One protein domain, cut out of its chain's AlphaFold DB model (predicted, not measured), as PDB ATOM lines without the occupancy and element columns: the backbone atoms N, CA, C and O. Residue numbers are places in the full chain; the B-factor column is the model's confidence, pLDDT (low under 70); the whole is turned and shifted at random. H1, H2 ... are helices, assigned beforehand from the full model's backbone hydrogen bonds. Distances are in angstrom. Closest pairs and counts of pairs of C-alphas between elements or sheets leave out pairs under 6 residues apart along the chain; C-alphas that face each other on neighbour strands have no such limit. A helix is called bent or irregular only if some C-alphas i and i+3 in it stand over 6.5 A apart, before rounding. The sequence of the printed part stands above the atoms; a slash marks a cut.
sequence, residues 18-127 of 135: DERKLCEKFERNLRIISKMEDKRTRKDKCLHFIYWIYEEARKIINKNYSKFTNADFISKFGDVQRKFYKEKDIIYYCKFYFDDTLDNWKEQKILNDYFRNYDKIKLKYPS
ATOM      1  N   ASP A  18      31.954  10.997   6.434       91.56
ATOM      2  CA  ASP A  18      32.028  10.480   5.059       91.56
ATOM      3  C   ASP A  18      32.433  11.602   4.081       91.56
ATOM      4  O   ASP A  18      33.277  11.396   3.208       91.56
ATOM      5  N   GLU A  19      31.910  12.814   4.280       91.50
ATOM      6  CA  GLU A  19      32.240  14.007   3.499       91.50
ATOM      7  C   GLU A  19      33.706  14.447   3.670       91.50
ATOM      8  O   GLU A  19      34.359  14.804   2.685       91.50
ATOM      9  N   ARG A  20      34.273  14.317   4.880       91.19
ATOM     10  CA  ARG A  20      35.702  14.563   5.131       91.19
ATOM     11  C   ARG A  20      36.575  13.543   4.403       91.19
ATOM     12  O   ARG A  20      37.488  13.935   3.680       91.19
ATOM     13  N   LYS A  21      36.265  12.246   4.514       92.38
ATOM     14  CA  LYS A  21      36.988  11.179   3.789       92.38
ATOM     15  C   LYS A  21      36.932  11.391   2.277       92.38
ATOM     16  O   LYS A  21      37.905  11.118   1.572       92.38
ATOM     17  N   LEU A  22      35.790  11.855   1.767       94.62
ATOM     18  CA  LEU A  22      35.637  12.178   0.355       94.62
ATOM     19  C   LEU A  22      36.524  13.364  -0.046       94.62
ATOM     20  O   LEU A  22      37.210  13.283  -1.068       94.62
ATOM     21  N   CYS A  23      36.575  14.417   0.772       93.69
ATOM     22  CA  CYS A  23      37.471  15.550   0.554       93.69
ATOM     23  C   CYS A  23      38.943  15.111   0.516       93.69
ATOM     24  O   CYS A  23      39.675  15.454  -0.410       93.69
ATOM     25  N   GLU A  24      39.383  14.293   1.470       92.06
ATOM     26  CA  GLU A  24      40.772  13.820   1.531       92.06
ATOM     27  C   GLU A  24      41.171  13.051   0.253       92.06
ATOM     28  O   GLU A  24      42.262  13.241  -0.299       92.06
ATOM     29  N   LYS A  25      40.257  12.231  -0.286       93.75
ATOM     30  CA  LYS A  25      40.439  11.572  -1.592       93.75
ATOM     31  C   LYS A  25      40.453  12.573  -2.749       93.75
ATOM     32  O   LYS A  25      41.242  12.399  -3.679       93.75
ATOM     33  N   PHE A  26      39.606  13.599  -2.702       93.06
ATOM     34  CA  PHE A  26      39.556  14.662  -3.703       93.06
ATOM     35  C   PHE A  26      40.895  15.402  -3.805       93.06
ATOM     36  O   PHE A  26      41.484  15.460  -4.885       93.06
ATOM     37  N   GLU A  27      41.436  15.872  -2.678       90.19
ATOM     38  CA  GLU A  27      42.726  16.568  -2.632       90.19
ATOM     39  C   GLU A  27      43.877  15.675  -3.126       90.19
ATOM     40  O   GLU A  27      44.708  16.092  -3.942       90.19
ATOM     41  N   ARG A  28      43.900  14.405  -2.697       91.12
ATOM     42  CA  ARG A  28      44.900  13.432  -3.156       91.12
ATOM     43  C   ARG A  28      44.854  13.236  -4.673       91.12
ATOM     44  O   ARG A  28      45.905  13.238  -5.316       91.12
ATOM     45  N   ASN A  29      43.666  13.065  -5.249       91.62
ATOM     46  CA  ASN A  29      43.506  12.837  -6.685       91.62
ATOM     47  C   ASN A  29      43.848  14.083  -7.511       91.62
ATOM     48  O   ASN A  29      44.555  13.953  -8.512       91.62
ATOM     49  N   LEU A  30      43.461  15.284  -7.061       89.12
ATOM     50  CA  LEU A  30      43.898  16.545  -7.675       89.12
ATOM     51  C   LEU A  30      45.427  16.632  -7.756       89.12
ATOM     52  O   LEU A  30      45.984  16.984  -8.801       89.12
ATOM     53  N   ARG A  31      46.127  16.248  -6.683       86.69
ATOM     54  CA  ARG A  31      47.595  16.228  -6.638       86.69
ATOM     55  C   ARG A  31      48.218  15.208  -7.587       86.69
ATOM     56  O   ARG A  31      49.247  15.497  -8.188       86.69
ATOM     57  N   ILE A  32      47.631  14.022  -7.713       89.12
ATOM     58  CA  ILE A  32      48.141  12.983  -8.619       89.12
ATOM     59  C   ILE A  32      47.944  13.412 -10.077       89.12
ATOM     60  O   ILE A  32      48.889  13.376 -10.858       89.12
ATOM     61  N   ILE A  33      46.740  13.863 -10.431       89.31
ATOM     62  CA  ILE A  33      46.390  14.242 -11.807       89.31
ATOM     63  C   ILE A  33      47.185  15.470 -12.256       89.31
ATOM     64  O   ILE A  33      47.678  15.503 -13.380       89.31
ATOM     65  N   SER A  34      47.366  16.465 -11.384       84.56
ATOM     66  CA  SER A  34      48.144  17.670 -11.716       84.56
ATOM     67  C   SER A  34      49.617  17.395 -12.026       84.56
ATOM     68  O   SER A  34      50.218  18.150 -12.782       84.56
ATOM     69  N   LYS A  35      50.185  16.305 -11.500       85.69
ATOM     70  CA  LYS A  35      51.569  15.886 -11.765       85.69
ATOM     71  C   LYS A  35      51.735  15.042 -13.031       85.69
ATOM     72  O   LYS A  35      52.858  14.693 -13.368       85.69
ATOM     73  N   MET A  36      50.650  14.681 -13.719       87.56
ATOM     74  CA  MET A  36      50.749  13.902 -14.954       87.56
ATOM     75  C   MET A  36      51.326  14.762 -16.084       87.56
ATOM     76  O   MET A  36      50.784  15.827 -16.393       87.56
ATOM     77  N   GLU A  37      52.397  14.280 -16.714       86.19
ATOM     78  CA  GLU A  37      53.058  14.959 -17.836       86.19
ATOM     79  C   GLU A  37      52.249  14.832 -19.130       86.19
ATOM     80  O   GLU A  37      52.007  15.831 -19.813       86.19
ATOM     81  N   ASP A  38      51.763  13.621 -19.440       89.50
ATOM     82  CA  ASP A  38      50.983  13.397 -20.655       89.50
ATOM     83  C   ASP A  38      49.638  14.129 -20.594       89.50
ATOM     84  O   ASP A  38      48.730  13.793 -19.826       89.50
ATOM     85  N   LYS A  39      49.489  15.130 -21.464       86.06
ATOM     86  CA  LYS A  39      48.312  16.000 -21.521       86.06
ATOM     87  C   LYS A  39      47.038  15.217 -21.832       86.06
ATOM     88  O   LYS A  39      45.984  15.561 -21.293       86.06
ATOM     89  N   ARG A  40      47.104  14.200 -22.701       86.88
ATOM     90  CA  ARG A  40      45.923  13.418 -23.101       86.88
ATOM     91  C   ARG A  40      45.423  12.567 -21.939       86.88
ATOM     92  O   ARG A  40      44.256  12.678 -21.570       86.88
ATOM     93  N   THR A  41      46.313  11.799 -21.322       88.62
ATOM     94  CA  THR A  41      46.033  10.990 -20.133       88.62
ATOM     95  C   THR A  41      45.570  11.867 -18.985       88.62
ATOM     96  O   THR A  41      44.563  11.559 -18.356       88.62
ATOM     97  N   ARG A  42      46.218  13.013 -18.748       88.75
ATOM     98  CA  ARG A  42      45.806  13.949 -17.698       88.75
ATOM     99  C   ARG A  42      44.370  14.434 -17.889       88.75
ATOM    100  O   ARG A  42      43.604  14.432 -16.928       88.75
ATOM    101  N   LYS A  43      43.986  14.823 -19.111       86.50
ATOM    102  CA  LYS A  43      42.604  15.226 -19.432       86.50
ATOM    103  C   LYS A  43      41.614  14.087 -19.217       86.50
ATOM    104  O   LYS A  43      40.572  14.295 -18.606       86.50
ATOM    105  N   ASP A  44      41.948  12.896 -19.700       87.12
ATOM    106  CA  ASP A  44      41.090  11.724 -19.561       87.12
ATOM    107  C   ASP A  44      40.886  11.338 -18.088       87.12
ATOM    108  O   ASP A  44      39.753  11.189 -17.629       87.12
ATOM    109  N   LYS A  45      41.969  11.249 -17.309       90.62
ATOM    110  CA  LYS A  45      41.919  10.961 -15.869       90.62
ATOM    111  C   LYS A  45      41.199  12.051 -15.093       90.62
ATOM    112  O   LYS A  45      40.457  11.728 -14.171       90.62
ATOM    113  N   CYS A  46      41.371  13.309 -15.489       89.50
ATOM    114  CA  CYS A  46      40.611  14.409 -14.927       89.50
ATOM    115  C   CYS A  46      39.105  14.219 -15.121       89.50
ATOM    116  O   CYS A  46      38.364  14.253 -14.148       89.50
ATOM    117  N   LEU A  47      38.655  13.953 -16.349       87.25
ATOM    118  CA  LEU A  47      37.231  13.794 -16.637       87.25
ATOM    119  C   LEU A  47      36.611  12.624 -15.856       87.25
ATOM    120  O   LEU A  47      35.552  12.770 -15.253       87.25
ATOM    121  N   HIS A  48      37.299  11.482 -15.798       88.69
ATOM    122  CA  HIS A  48      36.863  10.352 -14.971       88.69
ATOM    123  C   HIS A  48      36.773  10.714 -13.488       88.69
ATOM    124  O   HIS A  48      35.811  10.347 -12.817       88.69
ATOM    125  N   PHE A  49      37.787  11.409 -12.972       91.69
ATOM    126  CA  PHE A  49      37.817  11.843 -11.583       91.69
ATOM    127  C   PHE A  49      36.670  12.807 -11.273       91.69
ATOM    128  O   PHE A  49      36.057  12.679 -10.213       91.69
ATOM    129  N   ILE A  50      36.344  13.699 -12.214       88.56
ATOM    130  CA  ILE A  50      35.212  14.612 -12.104       88.56
ATOM    131  C   ILE A  50      33.909  13.838 -11.914       88.56
ATOM    132  O   ILE A  50      33.215  14.027 -10.918       88.56
ATOM    133  N   TYR A  51      33.608  12.897 -12.803       87.88
ATOM    134  CA  TYR A  51      32.389  12.103 -12.669       87.88
ATOM    135  C   TYR A  51      32.366  11.255 -11.397       87.88
ATOM    136  O   TYR A  51      31.341  11.185 -10.722       87.88
ATOM    137  N   TRP A  52      33.496  10.648 -11.036       92.56
ATOM    138  CA  TRP A  52      33.591   9.828  -9.833       92.56
ATOM    139  C   TRP A  52      33.290  10.623  -8.556       92.56
ATOM    140  O   TRP A  52      32.523  10.152  -7.718       92.56
ATOM    141  N   ILE A  53      33.846  11.830  -8.395       93.38
ATOM    142  CA  ILE A  53      33.616  12.601  -7.165       93.38
ATOM    143  C   ILE A  53      32.161  13.066  -7.051       93.38
ATOM    144  O   ILE A  53      31.618  13.046  -5.950       93.38
ATOM    145  N   TYR A  54      31.505  13.408  -8.166       90.50
ATOM    146  CA  TYR A  54      30.083  13.757  -8.159       90.50
ATOM    147  C   TYR A  54      29.202  12.571  -7.747       90.50
ATOM    148  O   TYR A  54      28.268  12.737  -6.962       90.50
ATOM    149  N   GLU A  55      29.520  11.361  -8.215       90.81
ATOM    150  CA  GLU A  55      28.804  10.149  -7.803       90.81
ATOM    151  C   GLU A  55      28.975   9.842  -6.318       90.81
ATOM    152  O   GLU A  55      27.999   9.537  -5.632       90.81
ATOM    153  N   GLU A  56      30.199   9.933  -5.804       94.44
ATOM    154  CA  GLU A  56      30.466   9.711  -4.385       94.44
ATOM    155  C   GLU A  56      29.808  10.784  -3.507       94.44
ATOM    156  O   GLU A  56      29.205  10.451  -2.487       94.44
ATOM    157  N   ALA A  57      29.839  12.053  -3.926       92.88
ATOM    158  CA  ALA A  57      29.154  13.136  -3.228       92.88
ATOM    159  C   ALA A  57      27.646  12.876  -3.155       92.88
ATOM    160  O   ALA A  57      27.061  12.925  -2.075       92.88
ATOM    161  N   ARG A  58      27.026  12.498  -4.279       91.75
ATOM    162  CA  ARG A  58      25.599  12.166  -4.343       91.75
ATOM    163  C   ARG A  58      25.222  11.030  -3.393       91.75
ATOM    164  O   ARG A  58      24.182  11.109  -2.746       91.75
ATOM    165  N   LYS A  59      26.049   9.983  -3.274       93.38
ATOM    166  CA  LYS A  59      25.808   8.881  -2.322       93.38
ATOM    167  C   LYS A  59      25.760   9.381  -0.876       93.38
ATOM    168  O   LYS A  59      24.880   8.969  -0.125       93.38
ATOM    169  N   ILE A  60      26.680  10.267  -0.496       93.81
ATOM    170  CA  ILE A  60      26.739  10.844   0.857       93.81
ATOM    171  C   ILE A  60      25.526  11.746   1.109       93.81
ATOM    172  O   ILE A  60      24.860  11.605   2.133       93.81
ATOM    173  N   ILE A  61      25.205  12.619   0.155       91.81
ATOM    174  CA  ILE A  61      24.089  13.572   0.246       91.81
ATOM    175  C   ILE A  61      22.751  12.832   0.341       91.81
ATOM    176  O   ILE A  61      21.942  13.121   1.216       91.81
ATOM    177  N   ASN A  62      22.538  11.809  -0.489       91.88
ATOM    178  CA  ASN A  62      21.321  10.993  -0.447       91.88
ATOM    179  C   ASN A  62      21.170  10.209   0.864       91.88
ATOM    180  O   ASN A  62      20.052   9.921   1.279       91.88
ATOM    181  N   LYS A  63      22.284   9.843   1.510       93.38
ATOM    182  CA  LYS A  63      22.275   9.136   2.796       93.38
ATOM    183  C   LYS A  63      21.865  10.059   3.944       93.38
ATOM    184  O   LYS A  63      21.202   9.597   4.867       93.38
ATOM    185  N   ASN A  64      22.281  11.328   3.920       88.06
ATOM    186  CA  ASN A  64      21.925  12.293   4.958       88.06
ATOM    187  C   ASN A  64      22.005  13.750   4.465       88.06
ATOM    188  O   ASN A  64      22.972  14.465   4.741       88.06
ATOM    189  N   TYR A  65      20.955  14.192   3.770       85.88
ATOM    190  CA  TYR A  65      20.903  15.519   3.155       85.88
ATOM    191  C   TYR A  65      21.007  16.657   4.178       85.88
ATOM    192  O   TYR A  65      21.640  17.671   3.902       85.88
ATOM    193  N   SER A  66      20.429  16.500   5.376       85.88
ATOM    194  CA  SER A  66      20.457  17.548   6.407       85.88
ATOM    195  C   SER A  66      21.854  17.793   6.982       85.88
ATOM    196  O   SER A  66      22.103  18.858   7.540       85.88
ATOM    197  N   LYS A  67      22.769  16.825   6.844       87.00
ATOM    198  CA  LYS A  67      24.162  16.943   7.290       87.00
ATOM    199  C   LYS A  67      25.089  17.491   6.204       87.00
ATOM    200  O   LYS A  67      26.072  18.162   6.519       87.00
ATOM    201  N   PHE A  68      24.830  17.148   4.947       90.44
ATOM    202  CA  PHE A  68      25.676  17.527   3.824       90.44
ATOM    203  C   PHE A  68      24.819  17.683   2.573       90.44
ATOM    204  O   PHE A  68      24.254  16.713   2.068       90.44
ATOM    205  N   THR A  69      24.720  18.918   2.090       90.81
ATOM    206  CA  THR A  69      23.876  19.294   0.953       90.81
ATOM    207  C   THR A  69      24.682  19.424  -0.345       90.81
ATOM    208  O   THR A  69      25.915  19.457  -0.350       90.81
ATOM    209  N   ASN A  70      23.982  19.583  -1.474       88.56
ATOM    210  CA  ASN A  70      24.615  19.962  -2.745       88.56
ATOM    211  C   ASN A  70      25.396  21.282  -2.624       88.56
ATOM    212  O   ASN A  70      26.483  21.405  -3.186       88.56
ATOM    213  N   ALA A  71      24.855  22.253  -1.879       89.00
ATOM    214  CA  ALA A  71      25.496  23.546  -1.659       89.00
ATOM    215  C   ALA A  71      26.775  23.403  -0.820       89.00
ATOM    216  O   ALA A  71      27.794  24.004  -1.158       89.00
ATOM    217  N   ASP A  72      26.759  22.548   0.211       91.06
ATOM    218  CA  ASP A  72      27.958  22.228   0.992       91.06
ATOM    219  C   ASP A  72      29.038  21.592   0.126       91.06
ATOM    220  O   ASP A  72      30.206  21.964   0.230       91.06
ATOM    221  N   PHE A  73      28.664  20.646  -0.740       91.50
ATOM    222  CA  PHE A  73      29.604  20.026  -1.665       91.50
ATOM    223  C   PHE A  73      30.232  21.064  -2.599       91.50
ATOM    224  O   PHE A  73      31.456  21.188  -2.627       91.50
ATOM    225  N   ILE A  74      29.407  21.847  -3.299       89.38
ATOM    226  CA  ILE A  74      29.851  22.895  -4.228       89.38
ATOM    227  C   ILE A  74      30.777  23.893  -3.529       89.38
ATOM    228  O   ILE A  74      31.885  24.146  -4.007       89.38
ATOM    229  N   SER A  75      30.358  24.423  -2.377       90.50
ATOM    230  CA  SER A  75      31.128  25.432  -1.656       90.50
ATOM    231  C   SER A  75      32.425  24.845  -1.102       90.50
ATOM    232  O   SER A  75      33.504  25.324  -1.434       90.50
ATOM    233  N   LYS A  76      32.366  23.773  -0.302       92.31
ATOM    234  CA  LYS A  76      33.548  23.250   0.407       92.31
ATOM    235  C   LYS A  76      34.582  22.652  -0.546       92.31
ATOM    236  O   LYS A  76      35.776  22.899  -0.387       92.31
ATOM    237  N   PHE A  77      34.156  21.893  -1.559       92.44
ATOM    238  CA  PHE A  77      35.087  21.312  -2.536       92.44
ATOM    239  C   PHE A  77      35.605  22.371  -3.513       92.44
ATOM    240  O   PHE A  77      36.780  22.331  -3.893       92.44
ATOM    241  N   GLY A  78      34.775  23.360  -3.857       89.88
ATOM    242  CA  GLY A  78      35.204  24.550  -4.585       89.88
ATOM    243  C   GLY A  78      36.321  25.291  -3.851       89.88
ATOM    244  O   GLY A  78      37.343  25.615  -4.455       89.88
ATOM    245  N   ASP A  79      36.177  25.503  -2.545       90.00
ATOM    246  CA  ASP A  79      37.171  26.161  -1.694       90.00
ATOM    247  C   ASP A  79      38.492  25.389  -1.642       90.00
ATOM    248  O   ASP A  79      39.562  25.977  -1.827       90.00
ATOM    249  N   VAL A  80      38.425  24.067  -1.463       90.31
ATOM    250  CA  VAL A  80      39.593  23.171  -1.504       90.31
ATOM    251  C   VAL A  80      40.318  23.284  -2.842       90.31
ATOM    252  O   VAL A  80      41.532  23.483  -2.866       90.31
ATOM    253  N   GLN A  81      39.584  23.226  -3.958       88.69
ATOM    254  CA  GLN A  81      40.155  23.378  -5.293       88.69
ATOM    255  C   GLN A  81      40.843  24.742  -5.459       88.69
ATOM    256  O   GLN A  81      41.981  24.808  -5.929       88.69
ATOM    257  N   ARG A  82      40.177  25.836  -5.058       86.81
ATOM    258  CA  ARG A  82      40.734  27.197  -5.158       86.81
ATOM    259  C   ARG A  82      42.028  27.331  -4.355       86.81
ATOM    260  O   ARG A  82      43.008  27.859  -4.879       86.81
ATOM    261  N   LYS A  83      42.057  26.828  -3.116       87.31
ATOM    262  CA  LYS A  83      43.254  26.849  -2.257       87.31
ATOM    263  C   LYS A  83      44.387  26.005  -2.844       87.31
ATOM    264  O   LYS A  83      45.506  26.500  -2.962       87.31
ATOM    265  N   PHE A  84      44.080  24.782  -3.285       85.12
ATOM    266  CA  PHE A  84      45.047  23.879  -3.911       85.12
ATOM    267  C   PHE A  84      45.714  24.516  -5.142       85.12
ATOM    268  O   PHE A  84      46.918  24.359  -5.346       85.12
ATOM    269  N   TYR A  85      44.965  25.278  -5.945       80.25
ATOM    270  CA  TYR A  85      45.500  25.936  -7.139       80.25
ATOM    271  C   TYR A  85      46.272  27.221  -6.860       80.25
ATOM    272  O   TYR A  85      47.286  27.448  -7.521       80.25
ATOM    273  N   LYS A  86      45.849  28.020  -5.874       80.69
ATOM    274  CA  LYS A  86      46.531  29.267  -5.499       80.69
ATOM    275  C   LYS A  86      47.954  29.030  -4.980       80.69
ATOM    276  O   LYS A  86      48.827  29.849  -5.224       80.69
ATOM    277  N   GLU A  87      48.198  27.922  -4.279       74.81
ATOM    278  CA  GLU A  87      49.514  27.629  -3.684       74.81
ATOM    279  C   GLU A  87      50.523  27.033  -4.686       74.81
ATOM    280  O   GLU A  87      51.703  26.908  -4.361       74.81
ATOM    281  N   LYS A  88      50.092  26.603  -5.881       65.12
ATOM    282  CA  LYS A  88      50.912  25.702  -6.708       65.12
ATOM    283  C   LYS A  88      51.379  26.221  -8.062       65.12
ATOM    284  O   LYS A  88      52.167  25.510  -8.675       65.12
ATOM    285  N   ASP A  89      50.940  27.390  -8.526       59.91
ATOM    286  CA  ASP A  89      51.359  27.957  -9.827       59.91
ATOM    287  C   ASP A  89      51.272  26.937 -10.999       59.91
ATOM    288  O   ASP A  89      52.061  26.922 -11.941       59.91
ATOM    289  N   ILE A  90      50.324  25.989 -10.910       62.59
ATOM    290  CA  ILE A  90      50.190  24.861 -11.845       62.59
ATOM    291  C   ILE A  90      49.492  25.341 -13.124       62.59
ATOM    292  O   ILE A  90      48.334  25.717 -13.114       62.59
ATOM    293  N   ILE A  91      50.154  25.239 -14.273       58.31
ATOM    294  CA  ILE A  91      49.707  25.865 -15.534       58.31
ATOM    295  C   ILE A  91      48.523  25.128 -16.218       58.31
ATOM    296  O   ILE A  91      47.915  25.647 -17.154       58.31
ATOM    297  N   TYR A  92      48.132  23.921 -15.776       56.16
ATOM    298  CA  TYR A  92      46.988  23.209 -16.370       56.16
ATOM    299  C   TYR A  92      46.211  22.347 -15.371       56.16
ATOM    300  O   TYR A  92      46.701  21.333 -14.872       56.16
ATOM    301  N   TYR A  93      44.963  22.742 -15.127       64.50
ATOM    302  CA  TYR A  93      44.140  22.249 -14.033       64.50
ATOM    303  C   TYR A  93      43.100  21.233 -14.489       64.50
ATOM    304  O   TYR A  93      42.415  21.424 -15.496       64.50
ATOM    305  N   CYS A  94      42.925  20.184 -13.690       75.50
ATOM    306  CA  CYS A  94      41.697  19.411 -13.711       75.50
ATOM    307  C   CYS A  94      40.564  20.247 -13.104       75.50
ATOM    308  O   CYS A  94      40.199  20.044 -11.952       75.50
ATOM    309  N   LYS A  95      40.099  21.262 -13.835       72.69
ATOM    310  CA  LYS A  95      39.176  22.257 -13.301       72.69
ATOM    311  C   LYS A  95      37.780  21.660 -13.179       72.69
ATOM    312  O   LYS A  95      37.150  21.328 -14.178       72.69
ATOM    313  N   PHE A  96      37.312  21.589 -11.945       76.25
ATOM    314  CA  PHE A  96      35.921  21.356 -11.619       76.25
ATOM    315  C   PHE A  96      35.142  22.647 -11.787       76.25
ATOM    316  O   PHE A  96      35.487  23.671 -11.180       76.25
ATOM    317  N   TYR A  97      34.100  22.578 -12.600       71.94
ATOM    318  CA  TYR A  97      33.087  23.612 -12.690       71.94
ATOM    319  C   TYR A  97      31.971  23.226 -11.720       71.94
ATOM    320  O   TYR A  97      31.235  22.273 -11.928       71.94
ATOM    321  N   PHE A  98      31.918  23.906 -10.577       69.62
ATOM    322  CA  PHE A  98      30.870  23.692  -9.575       69.62
ATOM    323  C   PHE A  98      29.658  24.607  -9.830       69.62
ATOM    324  O   PHE A  98      29.006  25.053  -8.893       69.62
ATOM    325  N   ASP A  99      29.416  24.948 -11.095       67.62
ATOM    326  CA  ASP A  99      28.347  25.832 -11.569       67.62
ATOM    327  C   ASP A  99      27.038  25.089 -11.862       67.62
ATOM    328  O   ASP A  99      26.014  25.727 -12.099       67.62
ATOM    329  N   ASP A 100      27.065  23.758 -11.800       65.81
ATOM    330  CA  ASP A 100      25.942  22.907 -12.164       65.81
ATOM    331  C   ASP A 100      25.499  21.965 -11.026       65.81
ATOM    332  O   ASP A 100      26.233  21.697 -10.068       65.81
ATOM    333  N   THR A 101      24.275  21.446 -11.124       70.00
ATOM    334  CA  THR A 101      23.687  20.538 -10.129       70.00
ATOM    335  C   THR A 101      24.223  19.110 -10.268       70.00
ATOM    336  O   THR A 101      24.593  18.664 -11.354       70.00
ATOM    337  N   LEU A 102      24.214  18.335  -9.175       71.62
ATOM    338  CA  LEU A 102      24.636  16.923  -9.201       71.62
ATOM    339  C   LEU A 102      23.828  16.049 -10.172       71.62
ATOM    340  O   LEU A 102      24.312  14.998 -10.595       71.62
ATOM    341  N   ASP A 103      22.599  16.447 -10.501       74.19
ATOM    342  CA  ASP A 103      21.774  15.730 -11.470       74.19
ATOM    343  C   ASP A 103      22.234  15.986 -12.906       74.19
ATOM    344  O   ASP A 103      22.415  15.023 -13.650       74.19
ATOM    345  N   ASN A 104      22.578  17.223 -13.259       78.00
ATOM    346  CA  ASN A 104      23.120  17.531 -14.584       78.00
ATOM    347  C   ASN A 104      24.466  16.824 -14.823       78.00
ATOM    348  O   ASN A 104      24.715  16.279 -15.900       78.00
ATOM    349  N   TRP A 105      25.298  16.693 -13.787       78.12
ATOM    350  CA  TRP A 105      26.521  15.885 -13.853       78.12
ATOM    351  C   TRP A 105      26.267  14.403 -14.150       78.12
ATOM    352  O   TRP A 105      27.068  13.764 -14.839       78.12
ATOM    353  N   LYS A 106      25.150  13.843 -13.668       80.38
ATOM    354  CA  LYS A 106      24.753  12.463 -13.974       80.38
ATOM    355  C   LYS A 106      24.442  12.305 -15.462       80.38
ATOM    356  O   LYS A 106      24.886  11.338 -16.076       80.38
ATOM    357  N   GLU A 107      23.704  13.248 -16.036       84.19
ATOM    358  CA  GLU A 107      23.360  13.241 -17.460       84.19
ATOM    359  C   GLU A 107      24.608  13.383 -18.335       84.19
ATOM    360  O   GLU A 107      24.817  12.581 -19.249       84.19
ATOM    361  N   GLN A 108      25.501  14.318 -17.994       84.56
ATOM    362  CA  GLN A 108      26.781  14.494 -18.687       84.56
ATOM    363  C   GLN A 108      27.643  13.227 -18.635       84.56
ATOM    364  O   GLN A 108      28.226  12.834 -19.650       84.56
ATOM    365  N   LYS A 109      27.686  12.541 -17.482       85.12
ATOM    366  CA  LYS A 109      28.387  11.258 -17.348       85.12
ATOM    367  C   LYS A 109      27.813  10.209 -18.299       85.12
ATOM    368  O   LYS A 109      28.573   9.594 -19.042       85.12
ATOM    369  N   ILE A 110      26.492  10.012 -18.280       86.50
ATOM    370  CA  ILE A 110      25.808   9.024 -19.129       86.50
ATOM    371  C   ILE A 110      26.114   9.293 -20.604       86.50
ATOM    372  O   ILE A 110      26.469   8.374 -21.343       86.50
ATOM    373  N   LEU A 111      26.039  10.557 -21.024       89.94
ATOM    374  CA  LEU A 111      26.333  10.960 -22.393       89.94
ATOM    375  C   LEU A 111      27.805  10.711 -22.766       89.94
ATOM    376  O   LEU A 111      28.102  10.180 -23.837       89.94
ATOM    377  N   ASN A 112      28.740  11.037 -21.873       86.88
ATOM    378  CA  ASN A 112      30.157  10.750 -22.074       86.88
ATOM    379  C   ASN A 112      30.432   9.238 -22.182       86.88
ATOM    380  O   ASN A 112      31.198   8.815 -23.049       86.88
ATOM    381  N   ASP A 113      29.805   8.423 -21.335       86.81
ATOM    382  CA  ASP A 113      29.944   6.966 -21.371       86.81
ATOM    383  C   ASP A 113      29.360   6.385 -22.663       86.81
ATOM    384  O   ASP A 113      29.960   5.480 -23.251       86.81
ATOM    385  N   TYR A 114      28.248   6.939 -23.155       89.31
ATOM    386  CA  TYR A 114      27.695   6.605 -24.464       89.31
ATOM    387  C   TYR A 114      28.695   6.907 -25.585       89.31
ATOM    388  O   TYR A 114      29.049   6.000 -26.337       89.31
ATOM    389  N   PHE A 115      29.219   8.136 -25.669       89.31
ATOM    390  CA  PHE A 115      30.164   8.512 -26.725       89.31
ATOM    391  C   PHE A 115      31.444   7.671 -26.699       89.31
ATOM    392  O   PHE A 115      31.924   7.240 -27.746       89.31
ATOM    393  N   ARG A 116      31.974   7.365 -25.511       87.50
ATOM    394  CA  ARG A 116      33.172   6.522 -25.354       87.50
ATOM    395  C   ARG A 116      32.965   5.079 -25.774       87.50
ATOM    396  O   ARG A 116      33.915   4.419 -26.192       87.50
ATOM    397  N   ASN A 117      31.749   4.572 -25.614       88.88
ATOM    398  CA  ASN A 117      31.406   3.201 -25.960       88.88
ATOM    399  C   ASN A 117      30.669   3.100 -27.296       88.88
ATOM    400  O   ASN A 117      30.287   1.993 -27.663       88.88
ATOM    401  N   TYR A 118      30.503   4.202 -28.034       88.50
ATOM    402  CA  TYR A 118      29.702   4.252 -29.255       88.50
ATOM    403  C   TYR A 118      30.107   3.168 -30.255       88.50
ATOM    404  O   TYR A 118      29.257   2.394 -30.683       88.50
ATOM    405  N   ASP A 119      31.403   3.027 -30.548       88.00
ATOM    406  CA  ASP A 119      31.886   2.018 -31.497       88.00
ATOM    407  C   ASP A 119      31.587   0.590 -31.024       88.00
ATOM    408  O   ASP A 119      31.159  -0.257 -31.805       88.00
ATOM    409  N   LYS A 120      31.734   0.321 -29.721       87.81
ATOM    410  CA  LYS A 120      31.414  -0.989 -29.131       87.81
ATOM    411  C   LYS A 120      29.914  -1.273 -29.170       87.81
ATOM    412  O   LYS A 120      29.510  -2.393 -29.471       87.81
ATOM    413  N   ILE A 121      29.094  -0.268 -28.860       84.38
ATOM    414  CA  ILE A 121      27.632  -0.351 -28.914       84.38
ATOM    415  C   ILE A 121      27.197  -0.608 -30.358       84.38
ATOM    416  O   ILE A 121      26.430  -1.533 -30.593       84.38
ATOM    417  N   LYS A 122      27.748   0.134 -31.321       83.38
ATOM    418  CA  LYS A 122      27.484  -0.012 -32.755       83.38
ATOM    419  C   LYS A 122      27.870  -1.393 -33.289       83.38
ATOM    420  O   LYS A 122      27.154  -1.940 -34.116       83.38
ATOM    421  N   LEU A 123      28.981  -1.963 -32.823       82.75
ATOM    422  CA  LEU A 123      29.406  -3.315 -33.209       82.75
ATOM    423  C   LEU A 123      28.524  -4.410 -32.593       82.75
ATOM    424  O   LEU A 123      28.272  -5.422 -33.237       82.75
ATOM    425  N   LYS A 124      28.067  -4.224 -31.349       81.00
ATOM    426  CA  LYS A 124      27.210  -5.189 -30.639       81.00
ATOM    427  C   LYS A 124      25.755  -5.143 -31.110       81.00
ATOM    428  O   LYS A 124      25.077  -6.166 -31.127       81.00
ATOM    429  N   TYR A 125      25.291  -3.955 -31.467       70.81
ATOM    430  CA  TYR A 125      23.971  -3.687 -32.015       70.81
ATOM    431  C   TYR A 125      24.162  -3.055 -33.394       70.81
ATOM    432  O   TYR A 125      23.933  -1.850 -33.551       70.81
ATOM    433  N   PRO A 126      24.627  -3.838 -34.390       68.25
ATOM    434  CA  PRO A 126      24.624  -3.363 -35.762       68.25
ATOM    435  C   PRO A 126      23.200  -2.926 -36.095       68.25
ATOM    436  O   PRO A 126      22.237  -3.455 -35.536       68.25
ATOM    437  N   SER A 127      23.068  -1.915 -36.951       65.44
ATOM    438  CA  SER A 127      21.773  -1.402 -37.386       65.44
ATOM    439  C   SER A 127      21.032  -2.473 -38.194       65.44
ATOM    440  O   SER A 127      20.983  -2.410 -39.421       65.44
TER     441      SER A 127
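Overview. This is residues 18 to 127 of the 135 residues of the protein "CYIR protein" of Plasmodium cynomolgi (strain B) (UniProt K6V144). H2, the longest helix, makes a close hairpin with H1, and H3 packs on H1 to complete a small up-and-down bundle of three helices, each running against the one before it. H4 starts on H2 and leads away from the body as an arm, with residues 113 to 127 sticking out. The 110 printed residues hold four named helices, in the order H1 H2 H3 H4, and no named strand; the class is all helix. The whole is only just compact, close to loose, with a radius of gyration of the C-alphas of 15.8 A and spans of 49 by 38 by 22 A.

Along the chain. H2, residues 39 to 63, is 36.3 A long. H1, residues 18 to 34, begins at C-alpha 18 (32.028, 10.480, 5.059). H3 is residues 70 to 86. H4, residues 102 to 124, measures 30.9 A and ends at C-alpha 124 (27.210, -5.189, -30.639).

Arrangement. H2 touches H1 at a shallow tilt of 4 degrees, opposite ways; their closest C-alphas, Ile 33 and Arg 42, are 5.9 A apart. H1, with residues 23 to 27 alone, touches H3, closest at C-alphas 23 and 77, 7.0 A, at a tilt of 35.4 degrees, only just steep. H2 and H3 are close but not clearly touching. H4 touches H2 with residues 102 to 109 alone, closest at C-alphas 51 and 109, 6.2 A, at a steep tilt of 54 degrees. H1 and H4 are apart. H4 is irregular, with C-alphas 116 and 119 7.7 A apart, and has a kink of 61 degrees near residue 118. In H1, H2 and H3 every O i to N i+4 pair is within hydrogen-bond range; in H4, 17 of 19.

Size, cuts and confidence. The C-alphas farthest apart, Glu 87 and Ser 127, are 52.4 A apart. The printed part has no cut. The link from H3 to H4, residues 87 to 101, is long. Residues 88 to 93, 98 to 100 and 126 to 127 have pLDDT under 70.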